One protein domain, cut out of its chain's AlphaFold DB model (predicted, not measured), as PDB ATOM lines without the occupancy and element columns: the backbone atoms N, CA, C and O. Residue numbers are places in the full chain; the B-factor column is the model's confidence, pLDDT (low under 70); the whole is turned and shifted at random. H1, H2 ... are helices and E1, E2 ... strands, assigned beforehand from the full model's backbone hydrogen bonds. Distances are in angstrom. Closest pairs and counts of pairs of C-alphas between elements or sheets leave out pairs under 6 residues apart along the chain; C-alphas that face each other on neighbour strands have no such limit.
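What this domain is: This is residues 34 to 185 of the 802 residues of an uncharacterized protein of Hortaea werneckii (UniProt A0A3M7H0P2). A wall of four parallel strands, E1 to E4 in that order, has H3, H4, H5 and H7 loosely over one face, H6 past one end of the strands and H8 beyond the edge at E4; no named helix covers the other face. H1 and H2 lie well away from this body, and residues 55 to 60 stick out. The printed part has 152 residues with eight named helices and four strands, in the order E1 H1 H2 H3 E2 H4 H5 E3 H6 H7 E4 H8; the class is mixed, helices and strands. It is compact, with a radius of gyration of the C-alphas of 16.7 A and spans of 51 by 35 by 29 A.

How they stand to each other: E1, residues 36 to 38, is parallel to E2, residues 92 to 98, with N 37 and O 92 3.0 A apart. E2 is parallel to E3, residues 123 to 128, with N 95 and O 125 2.9 A apart. E3 is parallel to E4, residues 157 to 161, with N 126 and O 159 2.9 A apart. Three strand-helix-strand units, each two parallel neighbour strands with helices between, follow: E1 to E2 through H1, 45 to 56, H2, 58 to 62, and H3, 69 to 85; E2 to E3 through H4, 100 to 108, and H5, 111 to 120; E3 to E4 through H6, 134 to 140, and H7, 142 to 151. The last two crossovers are right-handed. H1 and H2 are close but not clearly touching, the closest C-alphas being those of Ile 54 and Ser 60, 5.9 A. H3 only grazes the sheet, with residues 69 to 83, and touches H4 at a steep tilt of 42 degrees, with C-alphas of Ser 73 and Ser 102 closest, 3.9 A. H5 touches H7 at a steep tilt of 48 degrees, with C-alphas of Ala 119 and Thr 151 closest, 5.4 A. H4 touches H6 at a shallow tilt of 11 degrees, with C-alphas of Pro 100 and Lys 137 closest, 6.7 A. H8, residues 172 to 176, touches H7, with C-alphas of Ser 142 and Val 175 closest, 5.6 A. In H1, H3, H6, H7 and H8 every O i to N i+4 pair is within hydrogen-bond range; H5 has 5 of 6, H4 2 of 5 with 5 of 6 O i to N i+3 pairs, and H2 0 of 1 with 2 of 2.

Where its parts are: E1 begins at C-alpha 36, (37.166, 160.971, 65.375). H1 is 16.4 A long, H3 24.1 A, E2 16.0 A and E3 16.7 A. H8 ends at C-alpha 176, (22.886, 156.169, 81.976).

The domain as a whole: The C-alphas farthest apart are those of Asp 59 and Glu 182, 52.1 A. The printed part has no cut and no long link. Mean pLDDT of the printed part is 81.0; residues 55, 58, 60 to 67, 101 to 112 and 130 to 132 are under 70.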
ATOM      1  N   LEU A  34      35.741 163.878  58.857       87.56
ATOM      2  CA  LEU A  34      36.263 163.878  60.232       87.56
ATOM      3  C   LEU A  34      35.638 162.768  61.093       87.56
ATOM      4  O   LEU A  34      34.625 162.975  61.732       87.56
ATOM      5  N   GLN A  35      36.235 161.583  61.192       84.88
ATOM      6  CA  GLN A  35      35.579 160.477  61.913       84.88
ATOM      7  C   GLN A  35      35.675 160.564  63.444       84.88
ATOM      8  O   GLN A  35      34.722 160.190  64.138       84.88
ATOM      9  N   PHE A  36      36.806 161.044  63.962       88.38
ATOM     10  CA  PHE A  36      37.166 160.971  65.375       88.38
ATOM     11  C   PHE A  36      37.757 162.288  65.874       88.38
ATOM     12  O   PHE A  36      38.608 162.879  65.213       88.38
ATOM     13  N   VAL A  37      37.301 162.720  67.049       88.56
ATOM     14  CA  VAL A  37      37.802 163.897  67.757       88.56
ATOM     15  C   VAL A  37      38.253 163.473  69.146       88.56
ATOM     16  O   VAL A  37      37.481 162.868  69.893       88.56
ATOM     17  N   GLN A  38      39.494 163.808  69.494       88.62
ATOM     18  CA  GLN A  38      40.069 163.513  70.799       88.62
ATOM     19  C   GLN A  38      40.588 164.793  71.452       88.62
ATOM     20  O   GLN A  38      41.390 165.510  70.854       88.62
ATOM     21  N   LEU A  39      40.138 165.068  72.675       84.88
ATOM     22  CA  LEU A  39      40.633 166.174  73.490       84.88
ATOM     23  C   LEU A  39      41.698 165.646  74.453       84.88
ATOM     24  O   LEU A  39      41.376 164.874  75.353       84.88
ATOM     25  N   LEU A  40      42.951 166.054  74.249       82.75
ATOM     26  CA  LEU A  40      44.103 165.654  75.057       82.75
ATOM     27  C   LEU A  40      44.592 166.806  75.933       82.75
ATOM     28  O   LEU A  40      44.520 167.971  75.542       82.75
ATOM     29  N   ARG A  41      45.165 166.461  77.089       75.94
ATOM     30  CA  ARG A  41      45.937 167.400  77.898       75.94
ATOM     31  C   ARG A  41      47.286 167.656  77.231       75.94
ATOM     32  O   ARG A  41      48.010 166.712  76.923       75.94
ATOM     33  N   VAL A  42      47.629 168.925  77.042       73.31
ATOM     34  CA  VAL A  42      48.970 169.331  76.612       73.31
ATOM     35  C   VAL A  42      49.793 169.593  77.869       73.31
ATOM     36  O   VAL A  42      49.464 170.491  78.635       73.31
ATOM     37  N   THR A  43      50.828 168.787  78.089       71.38
ATOM     38  CA  THR A  43      51.848 169.016  79.121       71.38
ATOM     39  C   THR A  43      53.213 168.997  78.475       71.38
ATOM     40  O   THR A  43      53.566 168.001  77.839       71.38
ATOM     41  N   ASP A  44      53.969 170.074  78.643       76.06
ATOM     42  CA  ASP A  44      55.370 170.136  78.239       76.06
ATOM     43  C   ASP A  44      56.320 169.805  79.409       76.06
ATOM     44  O   ASP A  44      55.903 169.403  80.504       76.06
ATOM     45  N   GLU A  45      57.627 169.899  79.157       75.94
ATOM     46  CA  GLU A  45      58.660 169.635  80.163       75.94
ATOM     47  C   GLU A  45      58.601 170.630  81.332       75.94
ATOM     48  O   GLU A  45      58.865 170.249  82.472       75.94
ATOM     49  N   GLU A  46      58.211 171.883  81.074       75.00
ATOM     50  CA  GLU A  46      58.097 172.923  82.100       75.00
ATOM     51  C   GLU A  46      56.906 172.637  83.025       75.00
ATOM     52  O   GLU A  46      57.048 172.684  84.250       75.00
ATOM     53  N   ASP A  47      55.761 172.256  82.449       73.81
ATOM     54  CA  ASP A  47      54.572 171.818  83.183       73.81
ATOM     55  C   ASP A  47      54.890 170.572  84.032       73.81
ATOM     56  O   ASP A  47      54.527 170.493  85.208       73.81
ATOM     57  N   SER A  48      55.633 169.615  83.464       72.69
ATOM     58  CA  SER A  48      56.045 168.382  84.152       72.69
ATOM     59  C   SER A  48      56.996 168.655  85.320       72.69
ATOM     60  O   SER A  48      56.861 168.047  86.387       72.69
ATOM     61  N   ALA A  49      57.936 169.589  85.154       77.00
ATOM     62  CA  ALA A  49      58.871 169.990  86.201       77.00
ATOM     63  C   ALA A  49      58.160 170.682  87.374       77.00
ATOM     64  O   ALA A  49      58.471 170.402  88.531       77.00
ATOM     65  N   ILE A  50      57.172 171.538  87.096       76.06
ATOM     66  CA  ILE A  50      56.387 172.225  88.133       76.06
ATOM     67  C   ILE A  50      55.479 171.249  88.870       76.06
ATOM     68  O   ILE A  50      55.446 171.268  90.097       76.06
ATOM     69  N   LEU A  51      54.784 170.363  88.151       72.56
ATOM     70  CA  LEU A  51      53.962 169.325  88.776       72.56
ATOM     71  C   LEU A  51      54.809 168.408  89.669       72.56
ATOM     72  O   LEU A  51      54.394 168.079  90.779       72.56
ATOM     73  N   SER A  52      56.020 168.053  89.230       74.19
ATOM     74  CA  SER A  52      56.974 167.281  90.039       74.19
ATOM     75  C   SER A  52      57.440 168.056  91.274       74.19
ATOM     76  O   SER A  52      57.520 167.492  92.362       74.19
ATOM     77  N   TYR A  53      57.698 169.357  91.130       76.06
ATOM     78  CA  TYR A  53      58.102 170.224  92.233       76.06
ATOM     79  C   TYR A  53      56.996 170.384  93.284       76.06
ATOM     80  O   TYR A  53      57.270 170.239  94.474       76.06
ATOM     81  N   ILE A  54      55.751 170.623  92.851       72.06
ATOM     82  CA  ILE A  54      54.570 170.732  93.724       72.06
ATOM     83  C   ILE A  54      54.332 169.418  94.472       72.06
ATOM     84  O   ILE A  54      54.061 169.446  95.668       72.06
ATOM     85  N   ARG A  55      54.485 168.266  93.803       69.31
ATOM     86  CA  ARG A  55      54.385 166.942  94.443       69.31
ATOM     87  C   ARG A  55      55.428 166.729  95.540       69.31
ATOM     88  O   ARG A  55      55.125 166.105  96.543       69.31
ATOM     89  N   GLN A  56      56.642 167.246  95.357       75.50
ATOM     90  CA  GLN A  56      57.724 167.127  96.340       75.50
ATOM     91  C   GLN A  56      57.620 168.142  97.489       75.50
ATOM     92  O   GLN A  56      58.305 167.991  98.496       75.50
ATOM     93  N   HIS A  57      56.798 169.182  97.338       74.62
ATOM     94  CA  HIS A  57      56.693 170.287  98.286       74.62
ATOM     95  C   HIS A  57      55.223 170.688  98.452       74.62
ATOM     96  O   HIS A  57      54.801 171.705  97.898       74.62
ATOM     97  N   GLU A  58      54.440 169.920  99.215       62.47
ATOM     98  CA  GLU A  58      52.998 170.172  99.398       62.47
ATOM     99  C   GLU A  58      52.674 171.592  99.888       62.47
ATOM    100  O   GLU A  58      51.690 172.185  99.443       62.47
ATOM    101  N   ASP A  59      53.544 172.194 100.705       71.56
ATOM    102  CA  ASP A  59      53.420 173.588 101.161       71.56
ATOM    103  C   ASP A  59      53.374 174.602 100.001       71.56
ATOM    104  O   ASP A  59      52.806 175.693 100.125       71.56
ATOM    105  N   SER A  60      53.932 174.232  98.844       66.00
ATOM    106  CA  SER A  60      53.982 175.055  97.632       66.00
ATOM    107  C   SER A  60      52.629 175.180  96.934       66.00
ATOM    108  O   SER A  60      52.424 176.152  96.203       66.00
ATOM    109  N   ARG A  61      51.675 174.265  97.195       62.88
ATOM    110  CA  ARG A  61      50.297 174.348  96.667       62.88
ATOM    111  C   ARG A  61      49.579 175.631  97.096       62.88
ATOM    112  O   ARG A  61      48.671 176.081  96.414       62.88
ATOM    113  N   ARG A  62      50.007 176.265  98.195       65.00
ATOM    114  CA  ARG A  62      49.457 177.555  98.656       65.00
ATOM    115  C   ARG A  62      49.891 178.750  97.803       65.00
ATOM    116  O   ARG A  62      49.280 179.809  97.895       65.00
ATOM    117  N   PHE A  63      50.961 178.603  97.023       63.59
ATOM    118  CA  PHE A  63      51.563 179.688  96.241       63.59
ATOM    119  C   PHE A  63      51.370 179.519  94.731       63.59
ATOM    120  O   PHE A  63      51.476 180.501  93.995       63.59
ATOM    121  N   VAL A  64      51.111 178.294  94.267       65.06
ATOM    122  CA  VAL A  64      50.883 177.965  92.858       65.06
ATOM    123  C   VAL A  64      49.647 177.080  92.764       65.06
ATOM    124  O   VAL A  64      49.698 175.909  93.131       65.06
ATOM    125  N   ASP A  65      48.564 177.657  92.252       61.66
ATOM    126  CA  ASP A  65      47.331 176.938  91.954       61.66
ATOM    127  C   ASP A  65      47.267 176.636  90.452       61.66
ATOM    128  O   ASP A  65      47.284 177.548  89.618       61.66
ATOM    129  N   LEU A  66      47.278 175.351  90.101       66.69
ATOM    130  CA  LEU A  66      47.148 174.878  88.724       66.69
ATOM    131  C   LEU A  66      45.728 174.349  88.534       66.69
ATOM    132  O   LEU A  66      45.488 173.142  88.546       66.69
ATOM    133  N   GLU A  67      44.779 175.265  88.356       65.00
ATOM    134  CA  GLU A  67      43.385 174.904  88.116       65.00
ATOM    135  C   GLU A  67      43.210 174.339  86.698       65.00
ATOM    136  O   GLU A  67      43.235 175.052  85.692       65.00
ATOM    137  N   TRP A  68      43.017 173.024  86.609       71.94
ATOM    138  CA  TRP A  68      42.836 172.312  85.340       71.94
ATOM    139  C   TRP A  68      41.394 172.371  84.810       71.94
ATOM    140  O   TRP A  68      41.160 172.409  83.599       71.94
ATOM    141  N   ALA A  69      40.413 172.448  85.709       72.00
ATOM    142  CA  ALA A  69      38.999 172.473  85.353       72.00
ATOM    143  C   ALA A  69      38.601 173.625  84.399       72.00
ATOM    144  O   ALA A  69      37.875 173.361  83.434       72.00
ATOM    145  N   PRO A  70      39.098 174.870  84.559       76.69
ATOM    146  CA  PRO A  70      38.849 175.940  83.591       76.69
ATOM    147  C   PRO A  70      39.356 175.613  82.181       76.69
ATOM    148  O   PRO A  70      38.667 175.902  81.198       76.69
ATOM    149  N   ALA A  71      40.520 174.967  82.062       77.75
ATOM    150  CA  ALA A  71      41.114 174.608  80.775       77.75
ATOM    151  C   ALA A  71      40.311 173.511  80.056       77.75
ATOM    152  O   ALA A  71      40.000 173.649  78.870       77.75
ATOM    153  N   CYS A  72      39.901 172.456  80.771       76.25
ATOM    154  CA  CYS A  72      39.020 171.418  80.227       76.25
ATOM    155  C   CYS A  72      37.659 171.975  79.794       76.25
ATOM    156  O   CYS A  72      37.151 171.600  78.732       76.25
ATOM    157  N   SER A  73      37.080 172.873  80.594       76.88
ATOM    158  CA  SER A  73      35.789 173.506  80.318       76.88
ATOM    159  C   SER A  73      35.875 174.360  79.058       76.88
ATOM    160  O   SER A  73      35.072 174.211  78.133       76.88
ATOM    161  N   HIS A  74      36.918 175.186  78.963       82.50
ATOM    162  CA  HIS A  74      37.168 176.008  77.791       82.50
ATOM    163  C   HIS A  74      37.406 175.156  76.535       82.50
ATOM    164  O   HIS A  74      36.714 175.346  75.536       82.50
ATOM    165  N   GLY A  75      38.300 174.162  76.591       84.81
ATOM    166  CA  GLY A  75      38.607 173.297  75.447       84.81
ATOM    167  C   GLY A  75      37.388 172.516  74.945       84.81
ATOM    168  O   GLY A  75      37.129 172.453  73.740       84.81
ATOM    169  N   SER A  76      36.582 171.986  75.865       79.62
ATOM    170  CA  SER A  76      35.352 171.265  75.532       79.62
ATOM    171  C   SER A  76      34.291 172.192  74.923       79.62
ATOM    172  O   SER A  76      33.634 171.822  73.945       79.62
ATOM    173  N   ARG A  77      34.166 173.427  75.430       80.88
ATOM    174  CA  ARG A  77      33.294 174.467  74.863       80.88
ATOM    175  C   ARG A  77      33.736 174.883  73.465       80.88
ATOM    176  O   ARG A  77      32.897 174.978  72.565       80.88
ATOM    177  N   THR A  78      35.031 175.103  73.265       87.56
ATOM    178  CA  THR A  78      35.607 175.501  71.978       87.56
ATOM    179  C   THR A  78      35.406 174.402  70.927       87.56
ATOM    180  O   THR A  78      34.893 174.684  69.838       87.56
ATOM    181  N   ILE A  79      35.681 173.134  71.265       88.19
ATOM    182  CA  ILE A  79      35.427 171.989  70.373       88.19
ATOM    183  C   ILE A  79      33.935 171.827  70.080       88.19
ATOM    184  O   ILE A  79      33.557 171.719  68.913       88.19
ATOM    185  N   GLY A  80      33.075 171.852  71.102       84.25
ATOM    186  CA  GLY A  80      31.625 171.740  70.922       84.25
ATOM    187  C   GLY A  80      31.074 172.831  70.001       84.25
ATOM    188  O   GLY A  80      30.315 172.545  69.075       84.25
ATOM    189  N   THR A  81      31.533 174.071  70.182       86.19
ATOM    190  CA  THR A  81      31.164 175.218  69.338       86.19
ATOM    191  C   THR A  81      31.625 175.032  67.892       86.19
ATOM    192  O   THR A  81      30.864 175.295  66.959       86.19
ATOM    193  N   ALA A  82      32.855 174.560  67.680       89.12
ATOM    194  CA  ALA A  82      33.387 174.328  66.342       89.12
ATOM    195  C   ALA A  82      32.688 173.153  65.627       89.12
ATOM    196  O   ALA A  82      32.398 173.249  64.434       89.12
ATOM    197  N   LEU A  83      32.331 172.087  66.354       87.75
ATOM    198  CA  LEU A  83      31.568 170.949  65.827       87.75
ATOM    199  C   LEU A  83      30.117 171.306  65.493       87.75
ATOM    200  O   LEU A  83      29.586 170.803  64.506       87.75
ATOM    201  N   LEU A  84      29.485 172.183  66.277       85.75
ATOM    202  CA  LEU A  84      28.153 172.721  65.976       85.75
ATOM    203  C   LEU A  84      28.161 173.628  64.747       85.75
ATOM    204  O   LEU A  84      27.199 173.644  63.983       85.75
ATOM    205  N   HIS A  85      29.242 174.386  64.561       86.25
ATOM    206  CA  HIS A  85      29.413 175.267  63.411       86.25
ATOM    207  C   HIS A  85      29.724 174.501  62.115       86.25
ATOM    208  O   HIS A  85      29.512 175.021  61.019       86.25
ATOM    209  N   SER A  86      30.237 173.273  62.223       82.19
ATOM    210  CA  SER A  86      30.606 172.449  61.078       82.19
ATOM    211  C   SER A  86      29.516 171.444  60.689       82.19
ATOM    212  O   SER A  86      28.906 170.765  61.520       82.19
ATOM    213  N   ASN A  87      29.325 171.290  59.378       80.94
ATOM    214  CA  ASN A  87      28.478 170.247  58.790       80.94
ATOM    215  C   ASN A  87      29.265 168.986  58.404       80.94
ATOM    216  O   ASN A  87      28.702 168.072  57.804       80.94
ATOM    217  N   VAL A  88      30.561 168.929  58.725       82.25
ATOM    218  CA  VAL A  88      31.407 167.767  58.437       82.25
ATOM    219  C   VAL A  88      30.910 166.564  59.252       82.25
ATOM    220  O   VAL A  88      30.592 166.720  60.438       82.25
ATOM    221  N   PRO A  89      30.816 165.364  58.647       79.81
ATOM    222  CA  PRO A  89      30.399 164.171  59.369       79.81
ATOM    223  C   PRO A  89      31.446 163.822  60.422       79.81
ATOM    224  O   PRO A  89      32.604 163.625  60.072       79.81
ATOM    225  N   TRP A  90      31.015 163.725  61.680       84.56
ATOM    226  CA  TRP A  90      31.791 163.230  62.814       84.56
ATOM    227  C   TRP A  90      30.916 162.349  63.697       84.56
ATOM    228  O   TRP A  90      29.696 162.512  63.721       84.56
ATOM    229  N   SER A  91      31.528 161.365  64.357       85.25
ATOM    230  CA  SER A  91      30.752 160.324  65.045       85.25
ATOM    231  C   SER A  91      31.413 159.729  66.287       85.25
ATOM    232  O   SER A  91      30.737 159.040  67.052       85.25
ATOM    233  N   ARG A  92      32.708 159.972  66.514       88.81
ATOM    234  CA  ARG A  92      33.449 159.438  67.664       88.81
ATOM    235  C   ARG A  92      34.084 160.582  68.451       88.81
ATOM    236  O   ARG A  92      34.769 161.414  67.855       88.81
ATOM    237  N   PHE A  93      33.881 160.602  69.765       88.00
ATOM    238  CA  PHE A  93      34.480 161.587  70.668       88.00
ATOM    239  C   PHE A  93      35.182 160.902  71.843       88.00
ATOM    240  O   PHE A  93      34.628 159.968  72.430       88.00
ATOM    241  N   SER A  94      36.389 161.362  72.182       87.25
ATOM    242  CA  SER A  94      37.164 160.851  73.316       87.25
ATOM    243  C   SER A  94      37.835 161.963  74.127       87.25
ATOM    244  O   SER A  94      38.380 162.908  73.555       87.25
ATOM    245  N   SER A  95      37.843 161.829  75.453       84.12
ATOM    246  CA  SER A  95      38.646 162.661  76.353       84.12
ATOM    247  C   SER A  95      39.211 161.811  77.507       84.12
ATOM    248  O   SER A  95      38.419 161.268  78.277       84.12
ATOM    249  N   PRO A  96      40.550 161.659  77.629       74.12
ATOM    250  CA  PRO A  96      41.197 160.858  78.679       74.12
ATOM    251  C   PRO A  96      41.224 161.502  80.063       74.12
ATOM    252  O   PRO A  96      41.550 160.827  81.029       74.12
ATOM    253  N   MET A  97      41.064 162.821  80.131       71.31
ATOM    254  CA  MET A  97      41.268 163.605  81.347       71.31
ATOM    255  C   MET A  97      40.339 164.807  81.287       71.31
ATOM    256  O   MET A  97      40.726 165.881  80.823       71.31
ATOM    257  N   LEU A  98      39.089 164.586  81.682       76.00
ATOM    258  CA  LEU A  98      38.054 165.605  81.735       76.00
ATOM    259  C   LEU A  98      37.745 165.945  83.193       76.00
ATOM    260  O   LEU A  98      37.414 165.063  83.977       76.00
ATOM    261  N   SER A  99      37.761 167.218  83.562       74.38
ATOM    262  CA  SER A  99      37.235 167.586  84.875       74.38
ATOM    263  C   SER A  99      35.705 167.458  84.902       74.38
ATOM    264  O   SER A  99      35.053 167.886  83.945       74.38
ATOM    265  N   PRO A 100      35.081 166.946  85.981       70.19
ATOM    266  CA  PRO A 100      33.622 166.930  86.117       70.19
ATOM    267  C   PRO A 100      32.990 168.319  85.956       70.19
ATOM    268  O   PRO A 100      31.988 168.465  85.264       70.19
ATOM    269  N   GLN A 101      33.636 169.366  86.483       68.00
ATOM    270  CA  GLN A 101      33.197 170.764  86.324       68.00
ATOM    271  C   GLN A 101      33.198 171.205  84.856       68.00
ATOM    272  O   GLN A 101      32.438 172.070  84.431       68.00
ATOM    273  N   SER A 102      34.026 170.570  84.030       65.94
ATOM    274  CA  SER A 102      34.029 170.812  82.592       65.94
ATOM    275  C   SER A 102      32.848 170.185  81.880       65.94
ATOM    276  O   SER A 102      32.693 170.429  80.703       65.94
ATOM    277  N   ALA A 103      31.989 169.407  82.525       62.88
ATOM    278  CA  ALA A 103      30.697 169.057  81.948       62.88
ATOM    279  C   ALA A 103      29.585 170.038  82.382       62.88
ATOM    280  O   ALA A 103      28.534 170.076  81.746       62.88
ATOM    281  N   GLU A 104      29.824 170.943  83.341       64.00
ATOM    282  CA  GLU A 104      28.857 171.993  83.708       64.00
ATOM    283  C   GLU A 104      28.649 173.021  82.590       64.00
ATOM    284  O   GLU A 104      27.531 173.505  82.401       64.00
ATOM    285  N   PHE A 105      29.672 173.328  81.776       61.41
ATOM    286  CA  PHE A 105      29.453 174.228  80.633       61.41
ATOM    287  C   PHE A 105      28.471 173.617  79.623       61.41
ATOM    288  O   PHE A 105      27.784 174.349  78.913       61.41
ATOM    289  N   LEU A 106      28.384 172.284  79.534       56.84
ATOM    290  CA  LEU A 106      27.369 171.645  78.704       56.84
ATOM    291  C   LEU A 106      25.978 171.946  79.290       56.84
ATOM    292  O   LEU A 106      25.069 172.325  78.560       56.84
ATOM    293  N   ALA A 107      25.815 171.906  80.612       56.16
ATOM    294  CA  ALA A 107      24.565 172.323  81.246       56.16
ATOM    295  C   ALA A 107      24.233 173.820  81.032       56.16
ATOM    296  O   ALA A 107      23.055 174.175  81.008       56.16
ATOM    297  N   SER A 108      25.232 174.692  80.822       55.81
ATOM    298  CA  SER A 108      25.029 176.134  80.591       55.81
ATOM    299  C   SER A 108      24.678 176.528  79.144       55.81
ATOM    300  O   SER A 108      24.317 177.681  78.896       55.81
ATOM    301  N   HIS A 109      24.730 175.597  78.182       58.78
ATOM    302  CA  HIS A 109      24.324 175.834  76.788       58.78
ATOM    303  C   HIS A 109      22.866 175.431  76.532       58.78
ATOM    304  O   HIS A 109      22.308 174.551  77.181       58.78
ATOM    305  N   THR A 110      22.230 176.039  75.521       59.16
ATOM    306  CA  THR A 110      20.845 175.698  75.159       59.16
ATOM    307  C   THR A 110      20.707 174.197  74.843       59.16
ATOM    308  O   THR A 110      21.444 173.709  73.979       59.16
ATOM    309  N   PRO A 111      19.721 173.478  75.423       60.50
ATOM    310  CA  PRO A 111      19.571 172.021  75.285       60.50
ATOM    311  C   PRO A 111      19.567 171.496  73.840       60.50
ATOM    312  O   PRO A 111      20.004 170.376  73.570       60.50
ATOM    313  N   ARG A 112      19.113 172.319  72.883       64.88
ATOM    314  CA  ARG A 112      19.070 171.985  71.449       64.88
ATOM    315  C   ARG A 112      20.454 171.729  70.846       64.88
ATOM    316  O   ARG A 112      20.594 170.848  70.002       64.88
ATOM    317  N   SER A 113      21.475 172.457  71.289       75.50
ATOM    318  CA  SER A 113      22.837 172.341  70.759       75.50
ATOM    319  C   SER A 113      23.472 171.007  71.154       75.50
ATOM    320  O   SER A 113      23.961 170.265  70.306       75.50
ATOM    321  N   ILE A 114      23.375 170.631  72.427       77.44
ATOM    322  CA  ILE A 114      23.927 169.363  72.927       77.44
ATOM    323  C   ILE A 114      23.173 168.163  72.386       77.44
ATOM    324  O   ILE A 114      23.802 167.189  71.988       77.44
ATOM    325  N   SER A 115      21.850 168.263  72.284       83.38
ATOM    326  CA  SER A 115      21.032 167.233  71.642       83.38
ATOM    327  C   SER A 115      21.489 166.984  70.197       83.38
ATOM    328  O   SER A 115      21.631 165.842  69.767       83.38
ATOM    329  N   THR A 116      21.818 168.052  69.462       83.94
ATOM    330  CA  THR A 116      22.323 167.952  68.083       83.94
ATOM    331  C   THR A 116      23.678 167.245  68.012       83.94
ATOM    332  O   THR A 116      23.892 166.433  67.112       83.94
ATOM    333  N   LEU A 117      24.592 167.524  68.948       85.38
ATOM    334  CA  LEU A 117      25.880 166.828  69.023       85.38
ATOM    335  C   LEU A 117      25.695 165.359  69.428       85.38
ATOM    336  O   LEU A 117      26.258 164.471  68.792       85.38
ATOM    337  N   ALA A 118      24.864 165.097  70.438       87.62
ATOM    338  CA  ALA A 118      24.601 163.763  70.963       87.62
ATOM    339  C   ALA A 118      23.977 162.831  69.913       87.62
ATOM    340  O   ALA A 118      24.417 161.692  69.775       87.62
ATOM    341  N   ALA A 119      23.032 163.323  69.103       89.38
ATOM    342  CA  ALA A 119      22.393 162.545  68.037       89.38
ATOM    343  C   ALA A 119      23.377 162.027  66.966       89.38
ATOM    344  O   ALA A 119      23.101 161.025  66.294       89.38
ATOM    345  N   ARG A 120      24.530 162.697  66.800       88.31
ATOM    346  CA  ARG A 120      25.592 162.309  65.854       88.31
ATOM    347  C   ARG A 120      26.552 161.257  66.423       88.31
ATOM    348  O   ARG A 120      27.274 160.624  65.654       88.31
ATOM    349  N   LEU A 121      26.572 161.053  67.743       90.12
ATOM    350  CA  LEU A 121      27.519 160.151  68.394       90.12
ATOM    351  C   LEU A 121      27.219 158.678  68.090       90.12
ATOM    352  O   LEU A 121      26.099 158.190  68.225       90.12
ATOM    353  N   THR A 122      28.281 157.959  67.746       91.38
ATOM    354  CA  THR A 122      28.336 156.493  67.652       91.38
ATOM    355  C   THR A 122      29.320 155.902  68.659       91.38
ATOM    356  O   THR A 122      29.182 154.743  69.035       91.38
ATOM    357  N   CYS A 123      30.304 156.680  69.114       92.00
ATOM    358  CA  CYS A 123      31.286 156.260  70.104       92.00
ATOM    359  C   CYS A 123      31.569 157.413  71.064       92.00
ATOM    360  O   CYS A 123      31.917 158.508  70.611       92.00
ATOM    361  N   LEU A 124      31.474 157.150  72.364       90.56
ATOM    362  CA  LEU A 124      31.813 158.106  73.412       90.56
ATOM    363  C   LEU A 124      32.743 157.458  74.438       90.56
ATOM    364  O   LEU A 124      32.385 156.447  75.034       90.56
ATOM    365  N   THR A 125      33.911 158.057  74.653       89.69
ATOM    366  CA  THR A 125      34.891 157.613  75.651       89.69
ATOM    367  C   THR A 125      35.283 158.797  76.524       89.69
ATOM    368  O   THR A 125      35.965 159.699  76.052       89.69
ATOM    369  N   LEU A 126      34.855 158.822  77.783       87.69
ATOM    370  CA  LEU A 126      35.204 159.888  78.724       87.69
ATOM    371  C   LEU A 126      35.868 159.284  79.952       87.69
ATOM    372  O   LEU A 126      35.378 158.293  80.485       87.69
ATOM    373  N   HIS A 127      36.946 159.898  80.416       85.75
ATOM    374  CA  HIS A 127      37.556 159.581  81.700       85.75
ATOM    375  C   HIS A 127      37.705 160.872  82.504       85.75
ATOM    376  O   HIS A 127      38.208 161.875  81.986       85.75
ATOM    377  N   PHE A 128      37.165 160.860  83.721       83.88
ATOM    378  CA  PHE A 128      37.142 162.005  84.612       83.88
ATOM    379  C   PHE A 128      38.334 161.989  85.570       83.88
ATOM    380  O   PHE A 128      38.727 160.935  86.069       83.88
ATOM    381  N   ASP A 129      38.907 163.164  85.820       76.50
ATOM    382  CA  ASP A 129      40.048 163.331  86.722       76.50
ATOM    383  C   ASP A 129      39.670 163.333  88.217       76.50
ATOM    384  O   ASP A 129      38.501 163.248  88.600       76.50
ATOM    385  N   ASP A 130      40.697 163.377  89.074       67.44
ATOM    386  CA  ASP A 130      40.545 163.429  90.526       67.44
ATOM    387  C   ASP A 130      40.125 164.830  90.987       67.44
ATOM    388  O   ASP A 130      40.941 165.740  91.141       67.44
ATOM    389  N   GLY A 131      38.819 164.999  91.191       64.69
ATOM    390  CA  GLY A 131      38.226 166.171  91.824       64.69
ATOM    391  C   GLY A 131      37.675 165.850  93.212       64.69
ATOM    392  O   GLY A 131      37.299 164.716  93.507       64.69
ATOM    393  N   THR A 132      37.555 166.858  94.073       65.25
ATOM    394  CA  THR A 132      36.771 166.723  95.311       65.25
ATOM    395  C   THR A 132      35.293 166.495  94.978       65.25
ATOM    396  O   THR A 132      34.785 167.046  93.993       65.25
ATOM    397  N   ASP A 133      34.616 165.680  95.789       73.62
ATOM    398  CA  ASP A 133      33.165 165.446  95.739       73.62
ATOM    399  C   ASP A 133      32.636 164.935  94.380       73.62
ATOM    400  O   ASP A 133      31.598 165.386  93.887       73.62
ATOM    401  N   LEU A 134      33.351 163.981  93.760       80.38
ATOM    402  CA  LEU A 134      32.985 163.384  92.463       80.38
ATOM    403  C   LEU A 134      31.541 162.866  92.434       80.38
ATOM    404  O   LEU A 134      30.803 163.208  91.515       80.38
ATOM    405  N   ASP A 135      31.118 162.090  93.435       85.00
ATOM    406  CA  ASP A 135      29.750 161.563  93.529       85.00
ATOM    407  C   ASP A 135      28.690 162.671  93.488       85.00
ATOM    408  O   ASP A 135      27.725 162.585  92.726       85.00
ATOM    409  N   GLN A 136      28.888 163.748  94.251       85.50
ATOM    410  CA  GLN A 136      27.953 164.868  94.275       85.50
ATOM    411  C   GLN A 136      27.904 165.583  92.919       85.50
ATOM    412  O   GLN A 136      26.822 165.753  92.358       85.50
ATOM    413  N   LYS A 137      29.063 165.938  92.350       81.56
ATOM    414  CA  LYS A 137      29.144 166.631  91.051       81.56
ATOM    415  C   LYS A 137      28.531 165.803  89.923       81.56
ATOM    416  O   LYS A 137      27.775 166.307  89.096       81.56
ATOM    417  N   MET A 138      28.823 164.507  89.896       85.31
ATOM    418  CA  MET A 138      28.261 163.590  88.907       85.31
ATOM    419  C   MET A 138      26.741 163.437  89.067       85.31
ATOM    420  O   MET A 138      26.026 163.373  88.064       85.31
ATOM    421  N   SER A 139      26.237 163.451  90.305       86.69
ATOM    422  CA  SER A 139      24.801 163.453  90.601       86.69
ATOM    423  C   SER A 139      24.124 164.748  90.139       86.69
ATOM    424  O   SER A 139      23.062 164.704  89.517       86.69
ATOM    425  N   GLU A 140      24.746 165.906  90.364       85.19
ATOM    426  CA  GLU A 140      24.251 167.206  89.887       85.19
ATOM    427  C   GLU A 140      24.159 167.255  88.350       85.19
ATOM    428  O   GLU A 140      23.211 167.806  87.785       85.19
ATOM    429  N   MET A 141      25.075 166.576  87.653       82.69
ATOM    430  CA  MET A 141      25.069 166.445  86.191       82.69
ATOM    431  C   MET A 141      24.112 165.376  85.645       82.69
ATOM    432  O   MET A 141      23.987 165.223  84.425       82.69
ATOM    433  N   SER A 142      23.390 164.654  86.501       86.94
ATOM    434  CA  SER A 142      22.491 163.569  86.094       86.94
ATOM    435  C   SER A 142      21.476 164.009  85.025       86.94
ATOM    436  O   SER A 142      21.259 163.304  84.036       86.94
ATOM    437  N   GLY A 143      20.905 165.216  85.141       85.75
ATOM    438  CA  GLY A 143      19.968 165.760  84.146       85.75
ATOM    439  C   GLY A 143      20.587 165.979  82.756       85.75
ATOM    440  O   GLY A 143      19.932 165.749  81.731       85.75
ATOM    441  N   LEU A 144      21.862 166.367  82.706       83.31
ATOM    442  CA  LEU A 144      22.608 166.511  81.458       83.31
ATOM    443  C   LEU A 144      22.865 165.142  80.824       83.31
ATOM    444  O   LEU A 144      22.581 164.965  79.638       83.31
ATOM    445  N   PHE A 145      23.342 164.167  81.605       87.62
ATOM    446  CA  PHE A 145      23.564 162.811  81.099       87.62
ATOM    447  C   PHE A 145      22.284 162.180  80.570       87.62
ATOM    448  O   PHE A 145      22.314 161.568  79.505       87.62
ATOM    449  N   ARG A 146      21.145 162.408  81.242       90.56
ATOM    450  CA  ARG A 146      19.832 162.000  80.735       90.56
ATOM    451  C   ARG A 146      19.623 162.535  79.328       90.56
ATOM    452  O   ARG A 146      19.409 161.749  78.417       90.56
ATOM    453  N   THR A 147      19.762 163.846  79.147       87.88
ATOM    454  CA  THR A 147      19.558 164.513  77.853       87.88
ATOM    455  C   THR A 147      20.497 163.972  76.772       87.88
ATOM    456  O   THR A 147      20.056 163.668  75.662       87.88
ATOM    457  N   VAL A 148      21.789 163.824  77.082       88.38
ATOM    458  CA  VAL A 148      22.798 163.323  76.136       88.38
ATOM    459  C   VAL A 148      22.499 161.879  75.739       88.38
ATOM    460  O   VAL A 148      22.389 161.576  74.553       88.38
ATOM    461  N   PHE A 149      22.334 160.987  76.714       92.12
ATOM    462  CA  PHE A 149      22.200 159.558  76.455       92.12
ATOM    463  C   PHE A 149      20.858 159.179  75.841       92.12
ATOM    464  O   PHE A 149      20.846 158.306  74.972       92.12
ATOM    465  N   THR A 150      19.761 159.861  76.190       92.12
ATOM    466  CA  THR A 150      18.468 159.645  75.520       92.12
ATOM    467  C   THR A 150      18.487 160.117  74.071       92.12
ATOM    468  O   THR A 150      17.796 159.539  73.243       92.12
ATOM    469  N   THR A 151      19.276 161.147  73.748       92.06
ATOM    470  CA  THR A 151      19.361 161.690  72.381       92.06
ATOM    471  C   THR A 151      20.362 160.930  71.503       92.06
ATOM    472  O   THR A 151      20.279 160.963  70.276       92.06
ATOM    473  N   ALA A 152      21.321 160.228  72.105       92.50
ATOM    474  CA  ALA A 152      22.367 159.492  71.405       92.50
ATOM    475  C   ALA A 152      21.885 158.145  70.823       92.50
ATOM    476  O   ALA A 152      22.442 157.087  71.100       92.50
ATOM    477  N   GLU A 153      20.853 158.164  69.980       92.12
ATOM    478  CA  GLU A 153      20.200 156.964  69.428       92.12
ATOM    479  C   GLU A 153      21.119 156.099  68.542       92.12
ATOM    480  O   GLU A 153      20.876 154.907  68.334       92.12
ATOM    481  N   ASN A 154      22.196 156.686  68.010       91.56
ATOM    482  CA  ASN A 154      23.145 156.020  67.114       91.56
ATOM    483  C   ASN A 154      24.326 155.354  67.831       91.56
ATOM    484  O   ASN A 154      25.236 154.856  67.161       91.56
ATOM    485  N   MET A 155      24.307 155.323  69.162       94.00
ATOM    486  CA  MET A 155      25.419 154.849  69.970       94.00
ATOM    487  C   MET A 155      25.746 153.368  69.721       94.00
ATOM    488  O   MET A 155      24.880 152.496  69.784       94.00
ATOM    489  N   GLN A 156      27.021 153.097  69.451       93.25
ATOM    490  CA  GLN A 156      27.600 151.767  69.232       93.25
ATOM    491  C   GLN A 156      28.593 151.389  70.330       93.25
ATOM    492  O   GLN A 156      28.704 150.210  70.663       93.25
ATOM    493  N   ALA A 157      29.300 152.366  70.899       91.25
ATOM    494  CA  ALA A 157      30.258 152.131  71.968       91.25
ATOM    495  C   ALA A 157      30.251 153.257  73.009       91.25
ATOM    496  O   ALA A 157      30.357 154.430  72.651       91.25
ATOM    497  N   VAL A 158      30.170 152.905  74.293       92.69
ATOM    498  CA  VAL A 158      30.243 153.871  75.402       92.69
ATOM    499  C   VAL A 158      31.258 153.399  76.425       92.69
ATOM    500  O   VAL A 158      31.180 152.262  76.884       92.69
ATOM    501  N   HIS A 159      32.180 154.282  76.794       92.69
ATOM    502  CA  HIS A 159      33.037 154.121  77.953       92.69
ATOM    503  C   HIS A 159      33.008 155.383  78.808       92.69
ATOM    504  O   HIS A 159      33.272 156.473  78.301       92.69
ATOM    505  N   LEU A 160      32.709 155.225  80.090       91.19
ATOM    506  CA  LEU A 160      32.894 156.265  81.094       91.19
ATOM    507  C   LEU A 160      33.873 155.740  82.148       91.19
ATOM    508  O   LEU A 160      33.810 154.561  82.486       91.19
ATOM    509  N   GLY A 161      34.772 156.578  82.649       90.44
ATOM    510  CA  GLY A 161      35.796 156.186  83.610       90.44
ATOM    511  C   GLY A 161      36.063 157.246  84.669       90.44
ATOM    512  O   GLY A 161      35.909 158.433  84.402       90.44
ATOM    513  N   PHE A 162      36.481 156.790  85.843       88.44
ATOM    514  CA  PHE A 162      36.869 157.584  87.005       88.44
ATOM    515  C   PHE A 162      38.220 157.098  87.556       88.44
ATOM    516  O   PHE A 162      38.708 156.029  87.150       88.44
ATOM    517  N   PRO A 163      38.865 157.872  88.447       83.00
ATOM    518  CA  PRO A 163      40.119 157.475  89.077       83.00
ATOM    519  C   PRO A 163      39.944 156.239  89.974       83.00
ATOM    520  O   PRO A 163      38.989 156.142  90.742       83.00
ATOM    521  N   SER A 164      40.873 155.285  89.888       81.81
ATOM    522  CA  SER A 164      40.769 153.987  90.574       81.81
ATOM    523  C   SER A 164      40.897 154.090  92.098       81.81
ATOM    524  O   SER A 164      40.339 153.263  92.808       81.81
ATOM    525  N   HIS A 165      41.598 155.107  92.604       78.75
ATOM    526  CA  HIS A 165      41.766 155.367  94.038       78.75
ATOM    527  C   HIS A 165      40.545 156.038  94.685       78.75
ATOM    528  O   HIS A 165      40.464 156.121  95.907       78.75
ATOM    529  N   ARG A 166      39.581 156.511  93.884       81.19
ATOM    530  CA  ARG A 166      38.313 157.082  94.362       81.19
ATOM    531  C   ARG A 166      37.147 156.601  93.484       81.19
ATOM    532  O   ARG A 166      36.617 157.380  92.688       81.19
ATOM    533  N   PRO A 167      36.753 155.320  93.598       87.31
ATOM    534  CA  PRO A 167      35.675 154.756  92.794       87.31
ATOM    535  C   PRO A 167      34.318 155.389  93.143       87.31
ATOM    536  O   PRO A 167      34.016 155.642  94.309       87.31
ATOM    537  N   LEU A 168      33.491 155.610  92.121       90.81
ATOM    538  CA  LEU A 168      32.188 156.268  92.235       90.81
ATOM    539  C   LEU A 168      31.142 155.354  92.893       90.81
ATOM    540  O   LEU A 168      31.041 154.183  92.534       90.81
ATOM    541  N   ASN A 169      30.315 155.889  93.793       90.69
ATOM    542  CA  ASN A 169      29.233 155.157  94.466       90.69
ATOM    543  C   ASN A 169      27.865 155.308  93.777       90.69
ATOM    544  O   ASN A 169      26.918 154.587  94.112       90.69
ATOM    545  N   LEU A 170      27.744 156.240  92.824       90.81
ATOM    546  CA  LEU A 170      26.530 156.427  92.027       90.81
ATOM    547  C   LEU A 170      26.150 155.173  91.242       90.81
ATOM    548  O   LEU A 170      26.996 154.503  90.644       90.81
ATOM    549  N   ARG A 171      24.839 154.931  91.152       92.38
ATOM    550  CA  ARG A 171      24.311 153.815  90.371       92.38
ATOM    551  C   ARG A 171      24.461 154.090  88.886       92.38
ATOM    552  O   ARG A 171      24.309 155.227  88.428       92.38
ATOM    553  N   LEU A 172      24.621 153.032  88.094       94.31
ATOM    554  CA  LEU A 172      24.669 153.145  86.634       94.31
ATOM    555  C   LEU A 172      23.432 153.860  86.081       94.31
ATOM    556  O   LEU A 172      23.537 154.638  85.136       94.31
ATOM    557  N   GLN A 173      22.256 153.646  86.673       91.56
ATOM    558  CA  GLN A 173      21.024 154.299  86.228       91.56
ATOM    559  C   GLN A 173      20.983 155.810  86.483       91.56
ATOM    560  O   GLN A 173      20.296 156.511  85.746       91.56
ATOM    561  N   ASP A 174      21.724 156.321  87.467       89.75
ATOM    562  CA  ASP A 174      21.745 157.754  87.774       89.75
ATOM    563  C   ASP A 174      22.564 158.535  86.723       89.75
ATOM    564  O   ASP A 174      22.357 159.736  86.531       89.75
ATOM    565  N   VAL A 175      23.431 157.835  85.977       90.81
ATOM    566  CA  VAL A 175      24.224 158.373  84.859       90.81
ATOM    567  C   VAL A 175      23.640 157.969  83.502       90.81
ATOM    568  O   VAL A 175      23.424 158.818  82.648       90.81
ATOM    569  N   PHE A 176      23.342 156.690  83.273       93.44
ATOM    570  CA  PHE A 176      22.886 156.169  81.976       93.44
ATOM    571  C   PHE A 176      21.357 156.150  81.803       93.44
ATOM    572  O   PHE A 176      20.871 155.829  80.720       93.44
ATOM    573  N   HIS A 177      20.583 156.480  82.845       92.31
ATOM    574  CA  HIS A 177      19.124 156.702  82.800       92.31
ATOM    575  C   HIS A 177      18.291 155.576  82.196       92.31
ATOM    576  O   HIS A 177      17.273 155.811  81.548       92.31
ATOM    577  N   ASN A 178      18.725 154.337  82.406       89.56
ATOM    578  CA  ASN A 178      18.085 153.139  81.876       89.56
ATOM    579  C   ASN A 178      17.866 153.132  80.349       89.56
ATOM    580  O   ASN A 178      17.014 152.405  79.837       89.56
ATOM    581  N   VAL A 179      18.667 153.906  79.610       93.19
ATOM    582  CA  VAL A 179      18.586 153.975  78.151       93.19
ATOM    583  C   VAL A 179      18.931 152.614  77.539       93.19
ATOM    584  O   VAL A 179      19.820 151.896  78.012       93.19
ATOM    585  N   LYS A 180      18.196 152.260  76.480       94.50
ATOM    586  CA  LYS A 180      18.505 151.145  75.585       94.50
ATOM    587  C   LYS A 180      18.953 151.704  74.241       94.50
ATOM    588  O   LYS A 180      18.170 152.349  73.547       94.50
ATOM    589  N   TRP A 181      20.188 151.417  73.852       95.38
ATOM    590  CA  TRP A 181      20.705 151.775  72.537       95.38
ATOM    591  C   TRP A 181      20.618 150.577  71.599       95.38
ATOM    592  O   TRP A 181      21.352 149.597  71.731       95.38
ATOM    593  N   GLU A 182      19.758 150.678  70.589       93.75
ATOM    594  CA  GLU A 182      19.523 149.600  69.622       93.75
ATOM    595  C   GLU A 182      20.765 149.243  68.792       93.75
ATOM    596  O   GLU A 182      20.768 148.229  68.101       93.75
ATOM    597  N   LYS A 183      21.830 150.053  68.810       93.56
ATOM    598  CA  LYS A 183      23.072 149.817  68.058       93.56
ATOM    599  C   LYS A 183      24.281 149.510  68.946       93.56
ATOM    600  O   LYS A 183      25.363 149.343  68.390       93.56
ATOM    601  N   LEU A 184      24.116 149.387  70.266       94.94
ATOM    602  CA  LEU A 184      25.237 149.174  71.184       94.94
ATOM    603  C   LEU A 184      25.906 147.815  70.958       94.94
ATOM    604  O   LEU A 184      25.263 146.767  71.009       94.94
ATOM    605  N   VAL A 185      27.215 147.856  70.731       90.81
ATOM    606  CA  VAL A 185      28.083 146.695  70.521       90.81
ATOM    607  C   VAL A 185      29.112 146.572  71.642       90.81
ATOM    608  O   VAL A 185      29.477 145.452  71.997       90.81
TER     609      VAL A 185